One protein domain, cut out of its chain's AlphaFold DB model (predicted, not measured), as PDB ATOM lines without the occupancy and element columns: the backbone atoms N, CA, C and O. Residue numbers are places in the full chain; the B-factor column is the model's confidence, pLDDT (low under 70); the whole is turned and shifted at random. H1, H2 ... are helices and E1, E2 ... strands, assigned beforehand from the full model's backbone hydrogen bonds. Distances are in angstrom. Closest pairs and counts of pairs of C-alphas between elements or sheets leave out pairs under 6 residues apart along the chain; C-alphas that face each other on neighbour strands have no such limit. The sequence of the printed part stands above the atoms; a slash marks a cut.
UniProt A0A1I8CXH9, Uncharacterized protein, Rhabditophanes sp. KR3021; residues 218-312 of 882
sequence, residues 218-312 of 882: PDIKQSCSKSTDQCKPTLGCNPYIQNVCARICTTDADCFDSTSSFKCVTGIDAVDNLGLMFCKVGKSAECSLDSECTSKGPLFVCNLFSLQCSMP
ATOM      1  N   PRO A 218     112.190 152.629 153.717       80.19
ATOM      2  CA  PRO A 218     112.145 153.072 155.095       80.19
ATOM      3  C   PRO A 218     113.218 154.125 155.355       80.19
ATOM      4  O   PRO A 218     114.340 154.070 154.828       80.19
ATOM      5  N   ASP A 219     112.831 155.101 156.163       85.19
ATOM      6  CA  ASP A 219     113.692 156.178 156.626       85.19
ATOM      7  C   ASP A 219     114.561 155.742 157.813       85.19
ATOM      8  O   ASP A 219     114.422 154.646 158.356       85.19
ATOM      9  N   ILE A 220     115.496 156.600 158.214       87.94
ATOM     10  CA  ILE A 220     116.385 156.344 159.353       87.94
ATOM     11  C   ILE A 220     115.592 155.993 160.630       87.94
ATOM     12  O   ILE A 220     114.506 156.527 160.854       87.94
ATOM     13  N   LYS A 221     116.124 155.079 161.459       88.62
ATOM     14  CA  LYS A 221     115.494 154.506 162.672       88.62
ATOM     15  C   LYS A 221     114.280 153.597 162.420       88.62
ATOM     16  O   LYS A 221     113.836 152.924 163.348       88.62
ATOM     17  N   GLN A 222     113.743 153.520 161.201       89.00
ATOM     18  CA  GLN A 222     112.654 152.586 160.904       89.00
ATOM     19  C   GLN A 222     113.174 151.151 160.838       89.00
ATOM     20  O   GLN A 222     114.284 150.903 160.366       89.00
ATOM     21  N   SER A 223     112.368 150.207 161.322       87.38
ATOM     22  CA  SER A 223     112.683 148.783 161.241       87.38
ATOM     23  C   SER A 223     112.813 148.330 159.788       87.38
ATOM     24  O   SER A 223     112.029 148.725 158.927       87.38
ATOM     25  N   CYS A 224     113.788 147.465 159.550       88.12
ATOM     26  CA  CYS A 224     114.078 146.833 158.277       88.12
ATOM     27  C   CYS A 224     114.295 145.326 158.494       88.12
ATOM     28  O   CYS A 224     114.665 144.860 159.569       88.12
ATOM     29  N   SER A 225     113.986 144.524 157.488       82.62
ATOM     30  CA  SER A 225     113.973 143.063 157.536       82.62
ATOM     31  C   SER A 225     113.752 142.537 156.121       82.62
ATOM     32  O   SER A 225     113.272 143.264 155.261       82.62
ATOM     33  N   LYS A 226     113.969 141.239 155.887       70.38
ATOM     34  CA  LYS A 226     113.603 140.588 154.610       70.38
ATOM     35  C   LYS A 226     112.116 140.705 154.248       70.38
ATOM     36  O   LYS A 226     111.752 140.469 153.104       70.38
ATOM     37  N   SER A 227     111.257 140.995 155.228       62.75
ATOM     38  CA  SER A 227     109.811 141.172 155.060       62.75
ATOM     39  C   SER A 227     109.366 142.638 155.003       62.75
ATOM     40  O   SER A 227     108.183 142.901 154.786       62.75
ATOM     41  N   THR A 228     110.282 143.584 155.216       63.00
ATOM     42  CA  THR A 228     110.046 145.032 155.129       63.00
ATOM     43  C   THR A 228     110.926 145.631 154.028       63.00
ATOM     44  O   THR A 228     111.787 144.960 153.463       63.00
ATOM     45  N   ASP A 229     110.643 146.868 153.634       68.38
ATOM     46  CA  ASP A 229     111.272 147.503 152.473       68.38
ATOM     47  C   ASP A 229     112.791 147.737 152.693       68.38
ATOM     48  O   ASP A 229     113.238 147.915 153.828       68.38
ATOM     49  N   GLN A 230     113.621 147.750 151.631       74.25
ATOM     50  CA  GLN A 230     115.045 148.109 151.803       74.25
ATOM     51  C   GLN A 230     115.154 149.577 152.198       74.25
ATOM     52  O   GLN A 230     114.491 150.433 151.604       74.25
ATOM     53  N   CYS A 231     116.059 149.861 153.132       84.12
ATOM     54  CA  CYS A 231     116.447 151.210 153.517       84.12
ATOM     55  C   CYS A 231     116.790 152.085 152.299       84.12
ATOM     56  O   CYS A 231     117.225 151.593 151.252       84.12
ATOM     57  N   LYS A 232     116.624 153.408 152.434       82.12
ATOM     58  CA  LYS A 232     117.011 154.363 151.379       82.12
ATOM     59  C   LYS A 232     118.463 154.142 150.901       82.12
ATOM     60  O   LYS A 232     119.294 153.711 151.697       82.12
ATOM     61  N   PRO A 233     118.822 154.510 149.651       73.38
ATOM     62  CA  PRO A 233     120.117 154.185 149.029       73.38
ATOM     63  C   PRO A 233     121.387 154.642 149.762       73.38
ATOM     64  O   PRO A 233     122.470 154.168 149.427       73.38
ATOM     65  N   THR A 234     121.291 155.474 150.799       78.19
ATOM     66  CA  THR A 234     122.412 155.899 151.661       78.19
ATOM     67  C   THR A 234     122.422 155.255 153.060       78.19
ATOM     68  O   THR A 234     123.302 155.555 153.861       78.19
ATOM     69  N   LEU A 235     121.446 154.396 153.376       89.00
ATOM     70  CA  LEU A 235     121.240 153.754 154.681       89.00
ATOM     71  C   LEU A 235     121.314 152.232 154.555       89.00
ATOM     72  O   LEU A 235     120.735 151.698 153.621       89.00
ATOM     73  N   GLY A 236     121.975 151.520 155.458       90.06
ATOM     74  CA  GLY A 236     121.941 150.053 155.508       90.06
ATOM     75  C   GLY A 236     121.035 149.561 156.634       90.06
ATOM     76  O   GLY A 236     120.806 150.283 157.610       90.06
ATOM     77  N   CYS A 237     120.534 148.335 156.518       93.69
ATOM     78  CA  CYS A 237     119.779 147.706 157.593       93.69
ATOM     79  C   CYS A 237     120.731 147.158 158.660       93.69
ATOM     80  O   CYS A 237     121.288 146.073 158.494       93.69
ATOM     81  N   ASN A 238     120.947 147.919 159.737       92.81
ATOM     82  CA  ASN A 238     121.978 147.616 160.728       92.81
ATOM     83  C   ASN A 238     121.522 146.488 161.680       92.81
ATOM     84  O   ASN A 238     120.654 146.724 162.531       92.81
ATOM     85  N   PRO A 239     122.129 145.284 161.614       89.88
ATOM     86  CA  PRO A 239     121.711 144.151 162.438       89.88
ATOM     87  C   PRO A 239     122.068 144.324 163.917       89.88
ATOM     88  O   PRO A 239     121.490 143.663 164.779       89.88
ATOM     89  N   TYR A 240     123.002 145.222 164.235       91.69
ATOM     90  CA  TYR A 240     123.444 145.468 165.604       91.69
ATOM     91  C   TYR A 240     122.528 146.437 166.355       91.69
ATOM     92  O   TYR A 240     122.582 146.471 167.576       91.69
ATOM     93  N   ILE A 241     121.642 147.155 165.657       88.75
ATOM     94  CA  ILE A 241     120.683 148.096 166.255       88.75
ATOM     95  C   ILE A 241     119.254 147.590 166.019       88.75
ATOM     96  O   ILE A 241     118.388 148.302 165.531       88.75
ATOM     97  N   GLN A 242     118.999 146.316 166.328       88.62
ATOM     98  CA  GLN A 242     117.666 145.701 166.195       88.62
ATOM     99  C   GLN A 242     117.084 145.741 164.765       88.62
ATOM    100  O   GLN A 242     115.867 145.787 164.600       88.62
ATOM    101  N   ASN A 243     117.938 145.677 163.736       89.75
ATOM    102  CA  ASN A 243     117.546 145.768 162.325       89.75
ATOM    103  C   ASN A 243     116.746 147.045 162.035       89.75
ATOM    104  O   ASN A 243     115.580 146.997 161.645       89.75
ATOM    105  N   VAL A 244     117.367 148.203 162.242       91.00
ATOM    106  CA  VAL A 244     116.816 149.492 161.805       91.00
ATOM    107  C   VAL A 244     117.709 150.122 160.745       91.00
ATOM    108  O   VAL A 244     118.920 149.881 160.702       91.00
ATOM    109  N   CYS A 245     117.116 150.947 159.887       92.31
ATOM    110  CA  CYS A 245     117.858 151.695 158.885       92.31
ATOM    111  C   CYS A 245     118.766 152.727 159.561       92.31
ATOM    112  O   CYS A 245     118.289 153.640 160.235       92.31
ATOM    113  N   ALA A 246     120.073 152.594 159.355       92.19
ATOM    114  CA  ALA A 246     121.097 153.496 159.876       92.19
ATOM    115  C   ALA A 246     122.115 153.832 158.781       92.19
ATOM    116  O   ALA A 246     122.182 153.169 157.741       92.19
ATOM    117  N   ARG A 247     122.917 154.877 158.987       91.50
ATOM    118  CA  ARG A 247     123.977 155.233 158.040       91.50
ATOM    119  C   ARG A 247     125.121 154.209 158.117       91.50
ATOM    120  O   ARG A 247     125.464 153.736 159.197       91.50
ATOM    121  N   ILE A 248     125.683 153.846 156.966       91.56
ATOM    122  CA  ILE A 248     126.772 152.859 156.846       91.56
ATOM    123  C   ILE A 248     128.081 153.541 157.260       91.56
ATOM    124  O   ILE A 248     128.368 154.624 156.752       91.56
ATOM    125  N   CYS A 249     128.855 152.942 158.167       91.88
ATOM    126  CA  CYS A 249     130.139 153.500 158.607       91.88
ATOM    127  C   CYS A 249     131.274 153.104 157.652       91.88
ATOM    128  O   CYS A 249     131.192 152.099 156.950       91.88
ATOM    129  N   THR A 250     132.342 153.894 157.621       88.44
ATOM    130  CA  THR A 250     133.577 153.620 156.868       88.44
ATOM    131  C   THR A 250     134.779 153.411 157.783       88.44
ATOM    132  O   THR A 250     135.708 152.689 157.429       88.44
ATOM    133  N   THR A 251     134.751 154.019 158.968       85.88
ATOM    134  CA  THR A 251     135.811 153.956 159.974       85.88
ATOM    135  C   THR A 251     135.214 153.909 161.380       85.88
ATOM    136  O   THR A 251     134.065 154.300 161.586       85.88
ATOM    137  N   ASP A 252     136.000 153.476 162.372       83.69
ATOM    138  CA  ASP A 252     135.590 153.511 163.786       83.69
ATOM    139  C   ASP A 252     135.226 154.934 164.259       83.69
ATOM    140  O   ASP A 252     134.367 155.095 165.124       83.69
ATOM    141  N   ALA A 253     135.812 155.970 163.646       79.19
ATOM    142  CA  ALA A 253     135.510 157.367 163.956       79.19
ATOM    143  C   ALA A 253     134.065 157.768 163.601       79.19
ATOM    144  O   ALA A 253     133.502 158.647 164.252       79.19
ATOM    145  N   ASP A 254     133.434 157.099 162.628       81.62
ATOM    146  CA  ASP A 254     132.044 157.376 162.237       81.62
ATOM    147  C   ASP A 254     131.039 156.936 163.320       81.62
ATOM    148  O   ASP A 254     129.917 157.438 163.392       81.62
ATOM    149  N   CYS A 255     131.431 156.009 164.198       86.12
ATOM    150  CA  CYS A 255     130.551 155.431 165.211       86.12
ATOM    151  C   CYS A 255     130.391 156.276 166.482       86.12
ATOM    152  O   CYS A 255     129.720 155.806 167.397       86.12
ATOM    153  N   PHE A 256     130.952 157.499 166.498       68.31
ATOM    154  CA  PHE A 256     131.071 158.453 167.615       68.31
ATOM    155  C   PHE A 256     130.706 157.890 168.989       68.31
ATOM    156  O   PHE A 256     129.541 157.872 169.391       68.31
ATOM    157  N   ASP A 257     131.741 157.527 169.733       62.97
ATOM    158  CA  ASP A 257     131.668 157.357 171.173       62.97
ATOM    159  C   ASP A 257     132.944 157.918 171.792       62.97
ATOM    160  O   ASP A 257     134.044 157.494 171.431       62.97
ATOM    161  N   SER A 258     132.801 158.866 172.722       50.97
ATOM    162  CA  SER A 258     133.916 159.417 173.501       50.97
ATOM    163  C   SER A 258     134.632 158.341 174.323       50.97
ATOM    164  O   SER A 258     135.795 158.509 174.674       50.97
ATOM    165  N   THR A 259     133.971 157.209 174.577       58.62
ATOM    166  CA  THR A 259     134.526 156.059 175.296       58.62
ATOM    167  C   THR A 259     135.121 154.988 174.377       58.62
ATOM    168  O   THR A 259     135.585 153.953 174.857       58.62
ATOM    169  N   SER A 260     135.152 155.204 173.053       58.12
ATOM    170  CA  SER A 260     135.651 154.241 172.050       58.12
ATOM    171  C   SER A 260     134.996 152.845 172.113       58.12
ATOM    172  O   SER A 260     135.569 151.854 171.654       58.12
ATOM    173  N   SER A 261     133.780 152.746 172.668       70.00
ATOM    174  CA  SER A 261     133.121 151.453 172.893       70.00
ATOM    175  C   SER A 261     132.463 150.865 171.636       70.00
ATOM    176  O   SER A 261     132.295 149.645 171.540       70.00
ATOM    177  N   PHE A 262     132.139 151.698 170.640       83.50
ATOM    178  CA  PHE A 262     131.536 151.260 169.379       83.50
ATOM    179  C   PHE A 262     132.580 151.135 168.271       83.50
ATOM    180  O   PHE A 262     133.372 152.042 168.037       83.50
ATOM    181  N   LYS A 263     132.541 150.008 167.557       88.38
ATOM    182  CA  LYS A 263     133.407 149.738 166.403       88.38
ATOM    183  C   LYS A 263     132.595 149.663 165.121       88.38
ATOM    184  O   LYS A 263     131.471 149.146 165.129       88.38
ATOM    185  N   CYS A 264     133.191 150.135 164.035       93.56
ATOM    186  CA  CYS A 264     132.703 149.939 162.685       93.56
ATOM    187  C   CYS A 264     133.087 148.525 162.243       93.56
ATOM    188  O   CYS A 264     134.253 148.213 162.012       93.56
ATOM    189  N   VAL A 265     132.105 147.630 162.195       93.75
ATOM    190  CA  VAL A 265     132.324 146.210 161.906       93.75
ATOM    191  C   VAL A 265     131.566 145.799 160.660       93.75
ATOM    192  O   VAL A 265     130.466 146.280 160.391       93.75
ATOM    193  N   THR A 266     132.135 144.865 159.904       92.69
ATOM    194  CA  THR A 266     131.423 144.240 158.791       92.69
ATOM    195  C   THR A 266     130.232 143.448 159.328       92.69
ATOM    196  O   THR A 266     130.394 142.542 160.147       92.69
ATOM    197  N   GLY A 267     129.039 143.793 158.858       89.75
ATOM    198  CA  GLY A 267     127.799 143.074 159.096       89.75
ATOM    199  C   GLY A 267     127.098 142.764 157.777       89.75
ATOM    200  O   GLY A 267     127.444 143.281 156.717       89.75
ATOM    201  N   ILE A 268     126.112 141.883 157.848       88.88
ATOM    202  CA  ILE A 268     125.282 141.526 156.701       88.88
ATOM    203  C   ILE A 268     124.021 142.382 156.782       88.88
ATOM    204  O   ILE A 268     123.327 142.336 157.800       88.88
ATOM    205  N   ASP A 269     123.737 143.165 155.741       85.56
ATOM    206  CA  ASP A 269     122.475 143.894 155.628       85.56
ATOM    207  C   ASP A 269     121.321 142.888 155.681       85.56
ATOM    208  O   ASP A 269     121.256 141.937 154.893       85.56
ATOM    209  N   ALA A 270     120.423 143.062 156.651       81.00
ATOM    210  CA  ALA A 270     119.389 142.071 156.917       81.00
ATOM    211  C   ALA A 270     118.368 141.934 155.774       81.00
ATOM    212  O   ALA A 270     117.607 140.963 155.777       81.00
ATOM    213  N   VAL A 271     118.335 142.865 154.812       81.06
ATOM    214  CA  VAL A 271     117.380 142.852 153.699       81.06
ATOM    215  C   VAL A 271     117.962 142.165 152.464       81.06
ATOM    216  O   VAL A 271     117.346 141.232 151.950       81.06
ATOM    217  N   ASP A 272     119.144 142.575 152.000       77.94
ATOM    218  CA  ASP A 272     119.735 142.102 150.732       77.94
ATOM    219  C   ASP A 272     120.963 141.184 150.896       77.94
ATOM    220  O   ASP A 272     121.506 140.680 149.913       77.94
ATOM    221  N   ASN A 273     121.344 140.879 152.140       81.50
ATOM    222  CA  ASN A 273     122.531 140.110 152.515       81.50
ATOM    223  C   ASN A 273     123.867 140.699 152.012       81.50
ATOM    224  O   ASN A 273     124.855 139.962 151.919       81.50
ATOM    225  N   LEU A 274     123.939 141.992 151.689       81.06
ATOM    226  CA  LEU A 274     125.209 142.618 151.325       81.06
ATOM    227  C   LEU A 274     126.118 142.780 152.544       81.06
ATOM    228  O   LEU A 274     125.676 143.142 153.634       81.06
ATOM    229  N   GLY A 275     127.415 142.541 152.344       87.31
ATOM    230  CA  GLY A 275     128.437 142.865 153.334       87.31
ATOM    231  C   GLY A 275     128.632 144.377 153.403       87.31
ATOM    232  O   GLY A 275     129.290 144.951 152.537       87.31
ATOM    233  N   LEU A 276     128.061 145.012 154.421       90.56
ATOM    234  CA  LEU A 276     128.190 146.444 154.697       90.56
ATOM    235  C   LEU A 276     128.908 146.649 156.032       90.56
ATOM    236  O   LEU A 276     129.041 145.725 156.832       90.56
ATOM    237  N   MET A 277     129.394 147.859 156.289       92.94
ATOM    238  CA  MET A 277     130.012 148.189 157.572       92.94
ATOM    239  C   MET A 277     129.043 148.983 158.449       92.94
ATOM    240  O   MET A 277     128.458 149.983 158.034       92.94
ATOM    241  N   PHE A 278     128.857 148.516 159.679       93.62
ATOM    242  CA  PHE A 278     127.887 149.045 160.626       93.62
ATOM    243  C   PHE A 278     128.533 149.342 161.971       93.62
ATOM    244  O   PHE A 278     129.420 148.619 162.424       93.62
ATOM    245  N   CYS A 279     128.028 150.361 162.657       92.12
ATOM    246  CA  CYS A 279     128.399 150.593 164.043       92.12
ATOM    247  C   CYS A 279     127.760 149.529 164.934       92.12
ATOM    248  O   CYS A 279     126.531 149.400 164.979       92.12
ATOM    249  N   LYS A 280     128.595 148.766 165.647       91.62
ATOM    250  CA  LYS A 280     128.144 147.765 166.617       91.62
ATOM    251  C   LYS A 280     127.799 148.438 167.939       91.62
ATOM    252  O   LYS A 280     128.645 148.580 168.818       91.62
ATOM    253  N   VAL A 281     126.536 148.820 168.070       83.25
ATOM    254  CA  VAL A 281     125.983 149.437 169.276       83.25
ATOM    255  C   VAL A 281     125.187 148.372 170.017       83.25
ATOM    256  O   VAL A 281     124.173 147.905 169.523       83.25
ATOM    257  N   GLY A 282     125.625 147.947 171.201       79.31
ATOM    258  CA  GLY A 282     124.908 146.941 172.005       79.31
ATOM    259  C   GLY A 282     123.600 147.441 172.640       79.31
ATOM    260  O   GLY A 282     123.225 146.951 173.702       79.31
ATOM    261  N   LYS A 283     122.953 148.460 172.061       83.88
ATOM    262  CA  LYS A 283     121.794 149.180 172.612       83.88
ATOM    263  C   LYS A 283     120.773 149.484 171.510       83.88
ATOM    264  O   LYS A 283     121.116 149.543 170.332       83.88
ATOM    265  N   SER A 284     119.511 149.670 171.897       85.44
ATOM    266  CA  SER A 284     118.430 150.086 170.993       85.44
ATOM    267  C   SER A 284     118.642 151.508 170.468       85.44
ATOM    268  O   SER A 284     119.236 152.336 171.156       85.44
ATOM    269  N   ALA A 285     118.119 151.813 169.277       85.69
ATOM    270  CA  ALA A 285     118.161 153.162 168.716       85.69
ATOM    271  C   ALA A 285     117.421 154.167 169.615       85.69
ATOM    272  O   ALA A 285     116.249 153.977 169.942       85.69
ATOM    273  N   GLU A 286     118.086 155.257 169.974       89.69
ATOM    274  CA  GLU A 286     117.527 156.332 170.792       89.69
ATOM    275  C   GLU A 286     116.928 157.440 169.924       89.69
ATOM    276  O   GLU A 286     115.855 157.952 170.247       89.69
ATOM    277  N   CYS A 287     117.564 157.766 168.794       88.94
ATOM    278  CA  CYS A 287     117.240 158.953 168.009       88.94
ATOM    279  C   CYS A 287     117.181 158.707 166.487       88.94
ATOM    280  O   CYS A 287     117.817 157.792 165.969       88.94
ATOM    281  N   SER A 288     116.388 159.509 165.771       85.44
ATOM    282  CA  SER A 288     116.385 159.610 164.295       85.44
ATOM    283  C   SER A 288     116.821 160.994 163.798       85.44
ATOM    284  O   SER A 288     117.238 161.152 162.651       85.44
ATOM    285  N   LEU A 289     116.698 161.990 164.675       84.44
ATOM    286  CA  LEU A 289     116.871 163.417 164.440       84.44
ATOM    287  C   LEU A 289     117.378 164.057 165.740       84.44
ATOM    288  O   LEU A 289     117.032 163.595 166.830       84.44
ATOM    289  N   ASP A 290     118.118 165.161 165.639       79.31
ATOM    290  CA  ASP A 290     118.681 165.867 166.804       79.31
ATOM    291  C   ASP A 290     117.615 166.330 167.808       79.31
ATOM    292  O   ASP A 290     117.848 166.338 169.016       79.31
ATOM    293  N   SER A 291     116.405 166.648 167.335       81.81
ATOM    294  CA  SER A 291     115.293 167.065 168.195       81.81
ATOM    295  C   SER A 291     114.937 166.026 169.262       81.81
ATOM    296  O   SER A 291     114.501 166.400 170.348       81.81
ATOM    297  N   GLU A 292     115.148 164.734 168.990       86.25
ATOM    298  CA  GLU A 292     114.868 163.647 169.938       86.25
ATOM    299  C   GLU A 292     115.897 163.598 171.086       86.25
ATOM    300  O   GLU A 292     115.585 163.131 172.183       86.25
ATOM    301  N   CYS A 293     117.094 164.154 170.873       84.38
ATOM    302  CA  CYS A 293     118.179 164.185 171.854       84.38
ATOM    303  C   CYS A 293     118.142 165.394 172.792       84.38
ATOM    304  O   CYS A 293     118.790 165.373 173.837       84.38
ATOM    305  N   THR A 294     117.328 166.408 172.483       77.31
ATOM    306  CA  THR A 294     117.195 167.629 173.300       77.31
ATOM    307  C   THR A 294     116.801 167.356 174.753       77.31
ATOM    308  O   THR A 294     117.185 168.108 175.646       77.31
ATOM    309  N   SER A 295     116.096 166.249 175.009       79.25
ATOM    310  CA  SER A 295     115.728 165.793 176.357       79.25
ATOM    311  C   SER A 295     116.931 165.415 177.235       79.25
ATOM    312  O   SER A 295     116.829 165.501 178.458       79.25
ATOM    313  N   LYS A 296     118.070 165.041 176.634       76.25
ATOM    314  CA  LYS A 296     119.337 164.773 177.337       76.25
ATOM    315  C   LYS A 296     120.187 166.034 177.532       76.25
ATOM    316  O   LYS A 296     121.100 166.032 178.351       76.25
ATOM    317  N   GLY A 297     119.874 167.112 176.814       75.50
ATOM    318  CA  GLY A 297     120.531 168.413 176.912       75.50
ATOM    319  C   GLY A 297     120.686 169.091 175.545       75.50
ATOM    320  O   GLY A 297     120.638 168.421 174.515       75.50
ATOM    321  N   PRO A 298     120.910 170.417 175.508       68.62
ATOM    322  CA  PRO A 298     121.009 171.179 174.258       68.62
ATOM    323  C   PRO A 298     122.258 170.852 173.421       68.62
ATOM    324  O   PRO A 298     122.314 171.236 172.259       68.62
ATOM    325  N   LEU A 299     123.245 170.165 174.006       71.62
ATOM    326  CA  LEU A 299     124.500 169.776 173.349       71.62
ATOM    327  C   LEU A 299     124.481 168.340 172.800       71.62
ATOM    328  O   LEU A 299     125.434 167.928 172.146       71.62
ATOM    329  N   PHE A 300     123.430 167.560 173.072       79.06
ATOM    330  CA  PHE A 300     123.323 166.201 172.550       79.06
ATOM    331  C   PHE A 300     122.803 166.229 171.116       79.06
ATOM    332  O   PHE A 300     121.727 166.764 170.847       79.06
ATOM    333  N   VAL A 301     123.547 165.594 170.216       81.25
ATOM    334  CA  VAL A 301     123.161 165.406 168.815       81.25
ATOM    335  C   VAL A 301     122.901 163.932 168.542       81.25
ATOM    336  O   VAL A 301     123.432 163.047 169.223       81.25
ATOM    337  N   CYS A 302     122.060 163.661 167.552       87.69
ATOM    338  CA  CYS A 302     121.789 162.307 167.123       87.69
ATOM    339  C   CYS A 302     122.900 161.825 166.194       87.69
ATOM    340  O   CYS A 302     123.041 162.301 165.066       87.69
ATOM    341  N   ASN A 303     123.674 160.831 166.627       87.31
ATOM    342  CA  ASN A 303     124.604 160.179 165.720       87.31
ATOM    343  C   ASN A 303     123.819 159.264 164.764       87.31
ATOM    344  O   ASN A 303     123.332 158.211 165.157       87.31
ATOM    345  N   LEU A 304     123.741 159.626 163.481       88.12
ATOM    346  CA  LEU A 304     122.986 158.875 162.466       88.12
ATOM    347  C   LEU A 304     123.572 157.489 162.111       88.12
ATOM    348  O   LEU A 304     122.918 156.707 161.415       88.12
ATOM    349  N   PHE A 305     124.792 157.177 162.557       88.50
ATOM    350  CA  PHE A 305     125.437 155.872 162.375       88.50
ATOM    351  C   PHE A 305     125.133 154.912 163.537       88.50
ATOM    352  O   PHE A 305     124.860 153.732 163.310       88.50
ATOM    353  N   SER A 306     125.156 155.411 164.779       88.06
ATOM    354  CA  SER A 306     124.879 154.625 165.995       88.06
ATOM    355  C   SER A 306     123.423 154.728 166.477       88.06
ATOM    356  O   SER A 306     122.973 153.932 167.306       88.06
ATOM    357  N   LEU A 307     122.681 155.713 165.965       89.50
ATOM    358  CA  LEU A 307     121.350 156.136 166.408       89.50
ATOM    359  C   LEU A 307     121.269 156.398 167.917       89.50
ATOM    360  O   LEU A 307     120.208 156.236 168.517       89.50
ATOM    361  N   GLN A 308     122.389 156.773 168.536       90.62
ATOM    362  CA  GLN A 308     122.466 157.153 169.944       90.62
ATOM    363  C   GLN A 308     122.548 158.671 170.074       90.62
ATOM    364  O   GLN A 308     123.137 159.350 169.229       90.62
ATOM    365  N   CYS A 309     121.999 159.197 171.165       88.25
ATOM    366  CA  CYS A 309     122.241 160.578 171.547       88.25
ATOM    367  C   CYS A 309     123.611 160.670 172.217       88.25
ATOM    368  O   CYS A 309     123.800 160.164 173.327       88.25
ATOM    369  N   SER A 310     124.551 161.332 171.554       81.31
ATOM    370  CA  SER A 310     125.920 161.515 172.035       81.31
ATOM    371  C   SER A 310     126.301 162.990 172.021       81.31
ATOM    372  O   SER A 310     125.798 163.763 171.204       81.31
ATOM    373  N   MET A 311     127.218 163.380 172.904       77.56
ATOM    374  CA  MET A 311     127.867 164.684 172.791       77.56
ATOM    375  C   MET A 311     128.860 164.643 171.619       77.56
ATOM    376  O   MET A 311     129.580 163.651 171.468       77.56
ATOM    377  N   PRO A 312     128.884 165.663 170.749       65.88
ATOM    378  CA  PRO A 312     129.738 165.664 169.568       65.88
ATOM    379  C   PRO A 312     131.220 165.729 169.947       65.88
ATOM    380  O   PRO A 312     131.610 166.514 170.809       65.88
TER     381      PRO A 312
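This is residues 218 to 312 of the 882 residues of an uncharacterized protein of Rhabditophanes sp. KR3021 (UniProt A0A1I8CXH9). With little regular structure, this is mostly a loop-built domain: two small hairpins, E1-E2 and E3-E4, lie near each other toward one end, with short H1 by E3 and E4, and the long stretch 280 to 312 folds back to make the other end. The printed part has 95 residues, 22 in named elements, mostly strand, ordered E1, E2, H1, E3, E4; both sheets are antiparallel. It is compact, radius of gyration of the C-alphas 12.5 A, spanning 37 by 24 by 20 A.

E1 is residues 235 to 238, from C-alpha 235 at (121.240, 153.754, 154.681). E2 is 244 to 247, H1 252 to 255, E3 264 to 268 at 12.7 A, and E4 275 to 279 at 13.2 A, ending at C-alpha 279 (128.399, 150.593, 164.043).

In hairpin E1-E2, N 236 and O 246 are 2.8 A apart. In hairpin E3-E4, N 267 and O 276 are 2.8 A apart. The closest C-alphas of E1 and E4, Asn 238 and Phe 278, are 6.1 A apart; those of H1 and E3, Asp 252 and Cys 264, 4.7 A. H1 is too short for an O i to N i+4 pair; its one O i to N i+3 pair is within range. E1 and H1 are apart.

The C-alphas of Asn 273 and Pro 298, farthest apart, are 38.0 A apart. The printed part has no cut, and no link is long. Ten residues are under pLDDT 70, among them 256 to 260.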